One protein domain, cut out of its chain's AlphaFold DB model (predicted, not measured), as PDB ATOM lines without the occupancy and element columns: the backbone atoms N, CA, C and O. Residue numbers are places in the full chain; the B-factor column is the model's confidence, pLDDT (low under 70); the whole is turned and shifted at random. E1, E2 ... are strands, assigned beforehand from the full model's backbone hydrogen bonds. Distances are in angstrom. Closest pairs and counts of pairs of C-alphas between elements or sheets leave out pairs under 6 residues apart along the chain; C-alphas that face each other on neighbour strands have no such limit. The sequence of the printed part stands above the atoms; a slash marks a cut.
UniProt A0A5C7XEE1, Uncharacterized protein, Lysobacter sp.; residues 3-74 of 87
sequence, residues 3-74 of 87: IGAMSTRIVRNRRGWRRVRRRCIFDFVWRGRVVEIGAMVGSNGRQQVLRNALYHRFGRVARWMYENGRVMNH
ATOM      1  N   ILE A   3      52.750   7.143 141.693       52.72
ATOM      2  CA  ILE A   3      52.777   8.137 140.617       52.72
ATOM      3  C   ILE A   3      52.238   9.434 141.211       52.72
ATOM      4  O   ILE A   3      51.124   9.483 141.728       52.72
ATOM      5  N   GLY A   4      53.079  10.464 141.240       47.62
ATOM      6  CA  GLY A   4      52.745  11.762 141.810       47.62
ATOM      7  C   GLY A   4      53.079  12.874 140.838       47.62
ATOM      8  O   GLY A   4      54.227  12.976 140.416       47.62
ATOM      9  N   ALA A   5      52.099  13.714 140.513       52.47
ATOM     10  CA  ALA A   5      52.302  14.890 139.678       52.47
ATOM     11  C   ALA A   5      52.184  16.162 140.530       52.47
ATOM     12  O   ALA A   5      51.118  16.476 141.066       52.47
ATOM     13  N   MET A   6      53.287  16.906 140.658       50.28
ATOM     14  CA  MET A   6      53.319  18.200 141.342       50.28
ATOM     15  C   MET A   6      53.280  19.340 140.324       50.28
ATOM     16  O   MET A   6      54.247  19.572 139.605       50.28
ATOM     17  N   SER A   7      52.164  20.076 140.262       48.94
ATOM     18  CA  SER A   7      52.022  21.229 139.363       48.94
ATOM     19  C   SER A   7      52.299  22.534 140.113       48.94
ATOM     20  O   SER A   7      51.505  22.989 140.941       48.94
ATOM     21  N   THR A   8      53.437  23.159 139.816       52.97
ATOM     22  CA  THR A   8      53.771  24.500 140.315       52.97
ATOM     23  C   THR A   8      53.551  25.500 139.189       52.97
ATOM     24  O   THR A   8      54.232  25.430 138.172       52.97
ATOM     25  N   ARG A   9      52.609  26.440 139.350       47.84
ATOM     26  CA  ARG A   9      52.393  27.528 138.383       47.84
ATOM     27  C   ARG A   9      52.808  28.850 139.026       47.84
ATOM     28  O   ARG A   9      52.315  29.213 140.092       47.84
ATOM     29  N   ILE A  10      53.715  29.579 138.386       53.75
ATOM     30  CA  ILE A  10      54.023  30.960 138.767       53.75
ATOM     31  C   ILE A  10      52.970  31.846 138.098       53.75
ATOM     32  O   ILE A  10      52.781  31.771 136.887       53.75
ATOM     33  N   VAL A  11      52.239  32.628 138.891       58.19
ATOM     34  CA  VAL A  11      51.175  33.507 138.395       58.19
ATOM     35  C   VAL A  11      51.543  34.944 138.741       58.19
ATOM     36  O   VAL A  11      51.851  35.257 139.893       58.19
ATOM     37  N   ARG A  12      51.530  35.825 137.743       53.56
ATOM     38  CA  ARG A  12      51.752  37.262 137.928       53.56
ATOM     39  C   ARG A  12      50.436  37.918 138.349       53.56
ATOM     40  O   ARG A  12      49.422  37.709 137.692       53.56
ATOM     41  N   ASN A  13      50.437  38.692 139.433       70.88
ATOM     42  CA  ASN A  13      49.308  39.548 139.809       70.88
ATOM     43  C   ASN A  13      49.761  41.016 139.942       70.88
ATOM     44  O   ASN A  13      50.944  41.321 139.788       70.88
ATOM     45  N   ARG A  14      48.828  41.934 140.240       69.25
ATOM     46  CA  ARG A  14      49.118  43.378 140.390       69.25
ATOM     47  C   ARG A  14      50.116  43.714 141.516       69.25
ATOM     48  O   ARG A  14      50.635  44.818 141.532       69.25
ATOM     49  N   ARG A  15      50.388  42.784 142.438       77.38
ATOM     50  CA  ARG A  15      51.350  42.918 143.550       77.38
ATOM     51  C   ARG A  15      52.673  42.178 143.293       77.38
ATOM     52  O   ARG A  15      53.465  42.024 144.215       77.38
ATOM     53  N   GLY A  16      52.905  41.695 142.069       75.94
ATOM     54  CA  GLY A  16      54.130  40.999 141.674       75.94
ATOM     55  C   GLY A  16      53.937  39.510 141.372       75.94
ATOM     56  O   GLY A  16      52.830  39.014 141.142       75.94
ATOM     57  N   TRP A  17      55.052  38.785 141.312       65.50
ATOM     58  CA  TRP A  17      55.065  37.354 141.018       65.50
ATOM     59  C   TRP A  17      54.661  36.552 142.253       65.50
ATOM     60  O   TRP A  17      55.327  36.611 143.285       65.50
ATOM     61  N   ARG A  18      53.587  35.759 142.155       54.03
ATOM     62  CA  ARG A  18      53.166  34.848 143.224       54.03
ATOM     63  C   ARG A  18      53.321  33.405 142.769       54.03
ATOM     64  O   ARG A  18      52.764  32.979 141.755       54.03
ATOM     65  N   ARG A  19      54.067  32.619 143.542       53.28
ATOM     66  CA  ARG A  19      54.168  31.172 143.333       53.28
ATOM     67  C   ARG A  19      52.871  30.530 143.820       53.28
ATOM     68  O   ARG A  19      52.608  30.507 145.020       53.28
ATOM     69  N   VAL A  20      52.048  30.030 142.900       57.28
ATOM     70  CA  VAL A  20      50.800  29.338 143.237       57.28
ATOM     71  C   VAL A  20      51.064  27.837 143.175       57.28
ATOM     72  O   VAL A  20      51.239  27.254 142.103       57.28
ATOM     73  N   ARG A  21      51.129  27.199 144.348       56.47
ATOM     74  CA  ARG A  21      51.220  25.738 144.449       56.47
ATOM     75  C   ARG A  21      49.826  25.169 144.194       56.47
ATOM     76  O   ARG A  21      48.920  25.407 144.988       56.47
ATOM     77  N   ARG A  22      49.628  24.476 143.068       55.69
ATOM     78  CA  ARG A  22      48.368  23.766 142.814       55.69
ATOM     79  C   ARG A  22      48.374  22.446 143.584       55.69
ATOM     80  O   ARG A  22      49.426  21.851 143.807       55.69
ATOM     81  N   ARG A  23      47.183  22.020 144.009       57.28
ATOM     82  CA  ARG A  23      46.930  20.737 144.676       57.28
ATOM     83  C   ARG A  23      47.568  19.610 143.855       57.28
ATOM     84  O   ARG A  23      47.268  19.479 142.673       57.28
ATOM     85  N   CYS A  24      48.469  18.846 144.466       58.66
ATOM     86  CA  CYS A  24      49.138  17.714 143.816       58.66
ATOM     87  C   CYS A  24      48.390  16.443 144.202       58.66
ATOM     88  O   CYS A  24      48.169  16.237 145.395       58.66
ATOM     89  N   ILE A  25      47.987  15.632 143.227       69.88
ATOM     90  CA  ILE A  25      47.282  14.364 143.459       69.88
ATOM     91  C   ILE A  25      48.284  13.222 143.263       69.88
ATOM     92  O   ILE A  25      49.128  13.270 142.365       69.88
ATOM     93  N   PHE A  26      48.223  12.238 144.153       70.12
ATOM     94  CA  PHE A  26      49.059  11.047 144.156       70.12
ATOM     95  C   PHE A  26      48.166   9.823 144.142       70.12
ATOM     96  O   PHE A  26      47.347   9.662 145.048       70.12
ATOM     97  N   ASP A  27      48.412   8.936 143.189       80.56
ATOM     98  CA  ASP A  27      47.701   7.673 143.078       80.56
ATOM     99  C   ASP A  27      48.644   6.526 143.441       80.56
ATOM    100  O   ASP A  27      49.786   6.433 142.967       80.56
ATOM    101  N   PHE A  28      48.168   5.639 144.311       78.19
ATOM    102  CA  PHE A  28      48.847   4.391 144.628       78.19
ATOM    103  C   PHE A  28      48.187   3.269 143.861       78.19
ATOM    104  O   PHE A  28      47.009   2.972 144.051       78.19
ATOM    105  N   VAL A  29      48.981   2.634 143.005       82.19
ATOM    106  CA  VAL A  29      48.518   1.570 142.122       82.19
ATOM    107  C   VAL A  29      49.084   0.231 142.583       82.19
ATOM    108  O   VAL A  29      50.304   0.072 142.717       82.19
ATOM    109  N   TRP A  30      48.194  -0.741 142.779       76.69
ATOM    110  CA  TRP A  30      48.500  -2.141 143.048       76.69
ATOM    111  C   TRP A  30      47.882  -3.023 141.961       76.69
ATOM    112  O   TRP A  30      46.690  -2.917 141.680       76.69
ATOM    113  N   ARG A  31      48.690  -3.880 141.319       83.31
ATOM    114  CA  ARG A  31      48.257  -4.744 140.196       83.31
ATOM    115  C   ARG A  31      47.502  -3.984 139.087       83.31
ATOM    116  O   ARG A  31      46.484  -4.448 138.584       83.31
ATOM    117  N   GLY A  32      47.977  -2.782 138.747       80.50
ATOM    118  CA  GLY A  32      47.363  -1.922 137.725       80.50
ATOM    119  C   GLY A  32      46.070  -1.216 138.153       80.50
ATOM    120  O   GLY A  32      45.434  -0.572 137.327       80.50
ATOM    121  N   ARG A  33      45.668  -1.313 139.427       82.31
ATOM    122  CA  ARG A  33      44.448  -0.696 139.967       82.31
ATOM    123  C   ARG A  33      44.771   0.302 141.081       82.31
ATOM    124  O   ARG A  33      45.645   0.039 141.902       82.31
ATOM    125  N   VAL A  34      44.085   1.445 141.113       83.94
ATOM    126  CA  VAL A  34      44.272   2.492 142.134       83.94
ATOM    127  C   VAL A  34      43.658   2.040 143.460       83.94
ATOM    128  O   VAL A  34      42.450   1.889 143.575       83.94
ATOM    129  N   VAL A  35      44.474   1.837 144.487       85.75
ATOM    130  CA  VAL A  35      44.005   1.405 145.818       85.75
ATOM    131  C   VAL A  35      43.850   2.564 146.802       85.75
ATOM    132  O   VAL A  35      43.094   2.459 147.770       85.75
ATOM    133  N   GLU A  36      44.540   3.676 146.547       86.38
ATOM    134  CA  GLU A  36      44.562   4.847 147.419       86.38
ATOM    135  C   GLU A  36      44.871   6.122 146.620       86.38
ATOM    136  O   GLU A  36      45.702   6.099 145.708       86.38
ATOM    137  N   ILE A  37      44.232   7.234 147.000       84.38
ATOM    138  CA  ILE A  37      44.479   8.570 146.450       84.38
ATOM    139  C   ILE A  37      44.810   9.529 147.590       84.38
ATOM    140  O   ILE A  37      44.057   9.654 148.561       84.38
ATOM    141  N   GLY A  38      45.921  10.249 147.455       83.88
ATOM    142  CA  GLY A  38      46.313  11.336 148.345       83.88
ATOM    143  C   GLY A  38      46.379  12.673 147.617       83.88
ATOM    144  O   GLY A  38      46.699  12.732 146.434       83.88
ATOM    145  N   ALA A  39      46.134  13.763 148.333       80.06
ATOM    146  CA  ALA A  39      46.332  15.119 147.849       80.06
ATOM    147  C   ALA A  39      47.296  15.875 148.773       80.06
ATOM    148  O   ALA A  39      47.138  15.864 149.990       80.06
ATOM    149  N   MET A  40      48.289  16.568 148.214       75.50
ATOM    150  CA  MET A  40      49.038  17.575 148.971       75.50
ATOM    151  C   MET A  40      48.284  18.898 148.937       75.50
ATOM    152  O   MET A  40      48.054  19.474 147.865       75.50
ATOM    153  N   VAL A  41      47.926  19.387 150.122       67.44
ATOM    154  CA  VAL A  41      47.238  20.665 150.305       67.44
ATOM    155  C   VAL A  41      48.248  21.675 150.847       67.44
ATOM    156  O   VAL A  41      48.445  21.812 152.051       67.44
ATOM    157  N   GLY A  42      48.926  22.379 149.938       68.69
ATOM    158  CA  GLY A  42      49.829  23.480 150.290       68.69
ATOM    159  C   GLY A  42      50.953  23.073 151.254       68.69
ATOM    160  O   GLY A  42      51.755  22.199 150.935       68.69
ATOM    161  N   SER A  43      51.042  23.758 152.395       65.81
ATOM    162  CA  SER A  43      52.034  23.530 153.457       65.81
ATOM    163  C   SER A  43      51.637  22.453 154.469       65.81
ATOM    164  O   SER A  43      52.486  22.031 155.243       65.81
ATOM    165  N   ASN A  44      50.385  21.987 154.467       64.94
ATOM    166  CA  ASN A  44      49.832  21.144 155.537       64.94
ATOM    167  C   ASN A  44      50.102  19.641 155.335       64.94
ATOM    168  O   ASN A  44      49.452  18.797 155.943       64.94
ATOM    169  N   GLY A  45      51.063  19.292 154.477       69.81
ATOM    170  CA  GLY A  45      51.439  17.906 154.214       69.81
ATOM    171  C   GLY A  45      50.467  17.153 153.298       69.81
ATOM    172  O   GLY A  45      49.685  17.734 152.538       69.81
ATOM    173  N   ARG A  46      50.592  15.821 153.301       72.25
ATOM    174  CA  ARG A  46      49.777  14.906 152.492       72.25
ATOM    175  C   ARG A  46      48.485  14.587 153.239       72.25
ATOM    176  O   ARG A  46      48.538  13.976 154.298       72.25
ATOM    177  N   GLN A  47      47.350  14.900 152.628       81.00
ATOM    178  CA  GLN A  47      46.042  14.423 153.059       81.00
ATOM    179  C   GLN A  47      45.670  13.174 152.256       81.00
ATOM    180  O   GLN A  47      45.719  13.177 151.024       81.00
ATOM    181  N   GLN A  48      45.327  12.084 152.936       82.12
ATOM    182  CA  GLN A  48      44.750  10.910 152.283       82.12
ATOM    183  C   GLN A  48      43.289  11.232 151.958       82.12
ATOM    184  O   GLN A  48      42.559  11.664 152.834       82.12
ATOM    185  N   VAL A  49      42.868  11.083 150.703       84.31
ATOM    186  CA  VAL A  49      41.500  11.428 150.270       84.31
ATOM    187  C   VAL A  49      40.657  10.168 150.157       84.31
ATOM    188  O   VAL A  49      39.534  10.125 150.655       84.31
ATOM    189  N   LEU A  50      41.210   9.138 149.521       86.12
ATOM    190  CA  LEU A  50      40.560   7.857 149.283       86.12
ATOM    191  C   LEU A  50      41.490   6.737 149.730       86.12
ATOM    192  O   LEU A  50      42.676   6.759 149.411       86.12
ATOM    193  N   ARG A  51      40.934   5.737 150.410       87.62
ATOM    194  CA  ARG A  51      41.626   4.516 150.829       87.62
ATOM    195  C   ARG A  51      40.772   3.277 150.592       87.62
ATOM    196  O   ARG A  51      39.546   3.360 150.499       87.62
ATOM    197  N   ASN A  52      41.435   2.124 150.558       85.69
ATOM    198  CA  ASN A  52      40.815   0.801 150.478       85.69
ATOM    199  C   ASN A  52      39.835   0.666 149.300       85.69
ATOM    200  O   ASN A  52      38.714   0.184 149.472       85.69
ATOM    201  N   ALA A  53      40.247   1.107 148.105       85.75
ATOM    202  CA  ALA A  53      39.477   0.837 146.897       85.75
ATOM    203  C   ALA A  53      39.485  -0.665 146.569       85.75
ATOM    204  O   ALA A  53      40.529  -1.277 146.341       85.75
ATOM    205  N   LEU A  54      38.289  -1.242 146.525       87.44
ATOM    206  CA  LEU A  54      38.003  -2.595 146.082       87.44
ATOM    207  C   LEU A  54      37.353  -2.538 144.708       87.44
ATOM    208  O   LEU A  54      36.590  -1.626 144.392       87.44
ATOM    209  N   TYR A  55      37.632  -3.544 143.896       86.06
ATOM    210  CA  TYR A  55      37.214  -3.602 142.504       86.06
ATOM    211  C   TYR A  55      36.416  -4.867 142.244       86.06
ATOM    212  O   TYR A  55      36.675  -5.905 142.856       86.06
ATOM    213  N   HIS A  56      35.509  -4.807 141.273       84.56
ATOM    214  CA  HIS A  56      34.898  -6.019 140.744       84.56
ATOM    215  C   HIS A  56      35.957  -6.905 140.064       84.56
ATOM    216  O   HIS A  56      37.042  -6.444 139.677       84.56
ATOM    217  N   ARG A  57      35.645  -8.203 139.924       78.19
ATOM    218  CA  ARG A  57      36.525  -9.186 139.266       78.19
ATOM    219  C   ARG A  57      36.974  -8.670 137.896       78.19
ATOM    220  O   ARG A  57      38.174  -8.621 137.617       78.19
ATOM    221  N   PHE A  58      36.022  -8.149 137.126       73.25
ATOM    222  CA  PHE A  58      36.248  -7.504 135.841       73.25
ATOM    223  C   PHE A  58      35.644  -6.097 135.868       73.25
ATOM    224  O   PHE A  58      34.432  -5.949 135.978       73.25
ATOM    225  N   GLY A  59      36.482  -5.061 135.782       72.25
ATOM    226  CA  GLY A  59      36.016  -3.691 135.562       72.25
ATOM    227  C   GLY A  59      36.233  -2.717 136.720       72.25
ATOM    228  O   GLY A  59      37.321  -2.636 137.293       72.25
ATOM    229  N   ARG A  60      35.208  -1.890 136.955       79.06
ATOM    230  CA  ARG A  60      35.270  -0.639 137.725       79.06
ATOM    231  C   ARG A  60      35.425  -0.882 139.231       79.06
ATOM    232  O   ARG A  60      35.339  -2.008 139.729       79.06
ATOM    233  N   VAL A  61      35.680   0.205 139.956       85.06
ATOM    234  CA  VAL A  61      35.707   0.203 141.420       85.06
ATOM    235  C   VAL A  61      34.321  -0.207 141.947       85.06
ATOM    236  O   VAL A  61      33.302   0.277 141.462       85.06
ATOM    237  N   ALA A  62      34.307  -1.107 142.923       86.00
ATOM    238  CA  ALA A  62      33.107  -1.613 143.584       86.00
ATOM    239  C   ALA A  62      32.845  -0.883 144.906       86.00
ATOM    240  O   ALA A  62      31.705  -0.623 145.274       86.00
ATOM    241  N   ARG A  63      33.909  -0.556 145.642       88.75
ATOM    242  CA  ARG A  63      33.816   0.102 146.947       88.75
ATOM    243  C   ARG A  63      35.066   0.916 147.216       88.75
ATOM    244  O   ARG A  63      36.155   0.495 146.848       88.75
ATOM    245  N   TRP A  64      34.927   2.049 147.887       91.00
ATOM    246  CA  TRP A  64      36.055   2.813 148.412       91.00
ATOM    247  C   TRP A  64      35.647   3.561 149.674       91.00
ATOM    248  O   TRP A  64      34.459   3.731 149.960       91.00
ATOM    249  N   MET A  65      36.636   4.000 150.447       90.25
ATOM    250  CA  MET A  65      36.408   4.733 151.682       90.25
ATOM    251  C   MET A  65      37.121   6.077 151.634       90.25
ATOM    252  O   MET A  65      38.290   6.157 151.260       90.25
ATOM    253  N   TYR A  66      36.418   7.131 152.020       87.88
ATOM    254  CA  TYR A  66      37.012   8.444 152.210       87.88
ATOM    255  C   TYR A  66      37.667   8.547 153.591       87.88
ATOM    256  O   TYR A  66      37.391   7.759 154.501       87.88
ATOM    257  N   GLU A  67      38.538   9.537 153.759       83.69
ATOM    258  CA  GLU A  67      39.171   9.830 155.051       83.69
ATOM    259  C   GLU A  67      38.140  10.090 156.158       83.69
ATOM    260  O   GLU A  67      38.278   9.588 157.269       83.69
ATOM    261  N   ASN A  68      37.047  10.777 155.816       83.69
ATOM    262  CA  ASN A  68      35.943  11.117 156.720       83.69
ATOM    263  C   ASN A  68      35.074   9.914 157.149       83.69
ATOM    264  O   ASN A  68      33.955  10.100 157.621       83.69
ATOM    265  N   GLY A  69      35.541   8.682 156.924       84.00
ATOM    266  CA  GLY A  69      34.852   7.446 157.293       84.00
ATOM    267  C   GLY A  69      33.684   7.068 156.382       84.00
ATOM    268  O   GLY A  69      33.141   5.974 156.523       84.00
ATOM    269  N   ARG A  70      33.304   7.916 155.416       87.50
ATOM    270  CA  ARG A  70      32.225   7.588 154.481       87.50
ATOM    271  C   ARG A  70      32.674   6.497 153.520       87.50
ATOM    272  O   ARG A  70      33.694   6.624 152.839       87.50
ATOM    273  N   VAL A  71      31.874   5.442 153.449       90.50
ATOM    274  CA  VAL A  71      32.047   4.339 152.506       90.50
ATOM    275  C   VAL A  71      31.106   4.561 151.333       90.50
ATOM    276  O   VAL A  71      29.906   4.723 151.527       90.50
ATOM    277  N   MET A  72      31.653   4.533 150.123       88.00
ATOM    278  CA  MET A  72      30.863   4.499 148.901       88.00
ATOM    279  C   MET A  72      30.888   3.090 148.336       88.00
ATOM    280  O   MET A  72      31.960   2.518 148.134       88.00
ATOM    281  N   ASN A  73      29.701   2.562 148.064       87.50
ATOM    282  CA  ASN A  73      29.510   1.307 147.356       87.50
ATOM    283  C   ASN A  73      28.917   1.629 145.987       87.50
ATOM    284  O   ASN A  73      27.932   2.358 145.888       87.50
ATOM    285  N   HIS A  74      29.528   1.095 144.942       80.69
ATOM    286  CA  HIS A  74      29.030   1.180 143.584       80.69
ATOM    287  C   HIS A  74      28.528  -0.200 143.174       80.69
ATOM    288  O   HIS A  74      29.310  -1.130 142.978       80.69
TER     289      HIS A  74
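Overview. This is residues 3 to 74 of the 87 residues of an uncharacterized protein of Lysobacter sp. (UniProt A0A5C7XEE1). A twisted six-stranded sheet forms a single slab, and from its E1 and E4 side the two-stranded hairpin E2 and E3 runs on as a long arm. The outline is a rod spanning 53 by 25 by 18 A. The 72 printed residues hold eight named strands, E1 to E8 in chain order, and no named helix: all strand. The large sheet's order is E1 - E4 - E5 - E6 - E7 - E8, all antiparallel; the whole is loose, with a radius of gyration of the C-alphas of 16.2 A.

Arrangement. E4, residues 24 to 30, and E5, residues 33 to 40, form a hairpin at 157 degrees, with N 26 and O 38 2.8 A apart. E5 bends by 53 degrees at residue 36. E6, residues 46 to 55, pairs with E5 over 46 to 50, N 39 and O 47 being 2.8 A apart, and with E7, residues 61 to 66, over 50 to 55, N 51 and O 65 being 2.8 A apart. E8, residues 71 to 73, is an edge strand beside E7, with N 72 and O 64 2.9 A apart. E4 to E8 make a meander, each strand the antiparallel neighbour of the one before. E1, residues 3 to 5, is the other edge strand, beside E4, with N 27 and O 3 3.1 A apart. E1 runs on into E2, residues 8 to 13, at 11 degrees, and E3, residues 16 to 21, runs on into E4 at 20 degrees. In the hairpin E2 and E3, N 11 and O 18 are 2.9 A apart. E2 and E5 are apart.

Along the chain. E1 begins at C-alpha 3, (52.777, 8.137, 140.617), and E8 ends at C-alpha 73, (29.510, 1.307, 147.356). E6 measures 24.5 A, E5 20.9 A, E4 19.9 A, E3 15.8 A and E2 15.7 A.

Size, cuts and confidence. The two farthest C-alphas, of Arg 15 and Arg 57, are 54.3 A apart. The printed part has no cut, and its links are tight. Confidence is under 70 at residues 3 to 12, 14, 17 to 25 and 41 to 45.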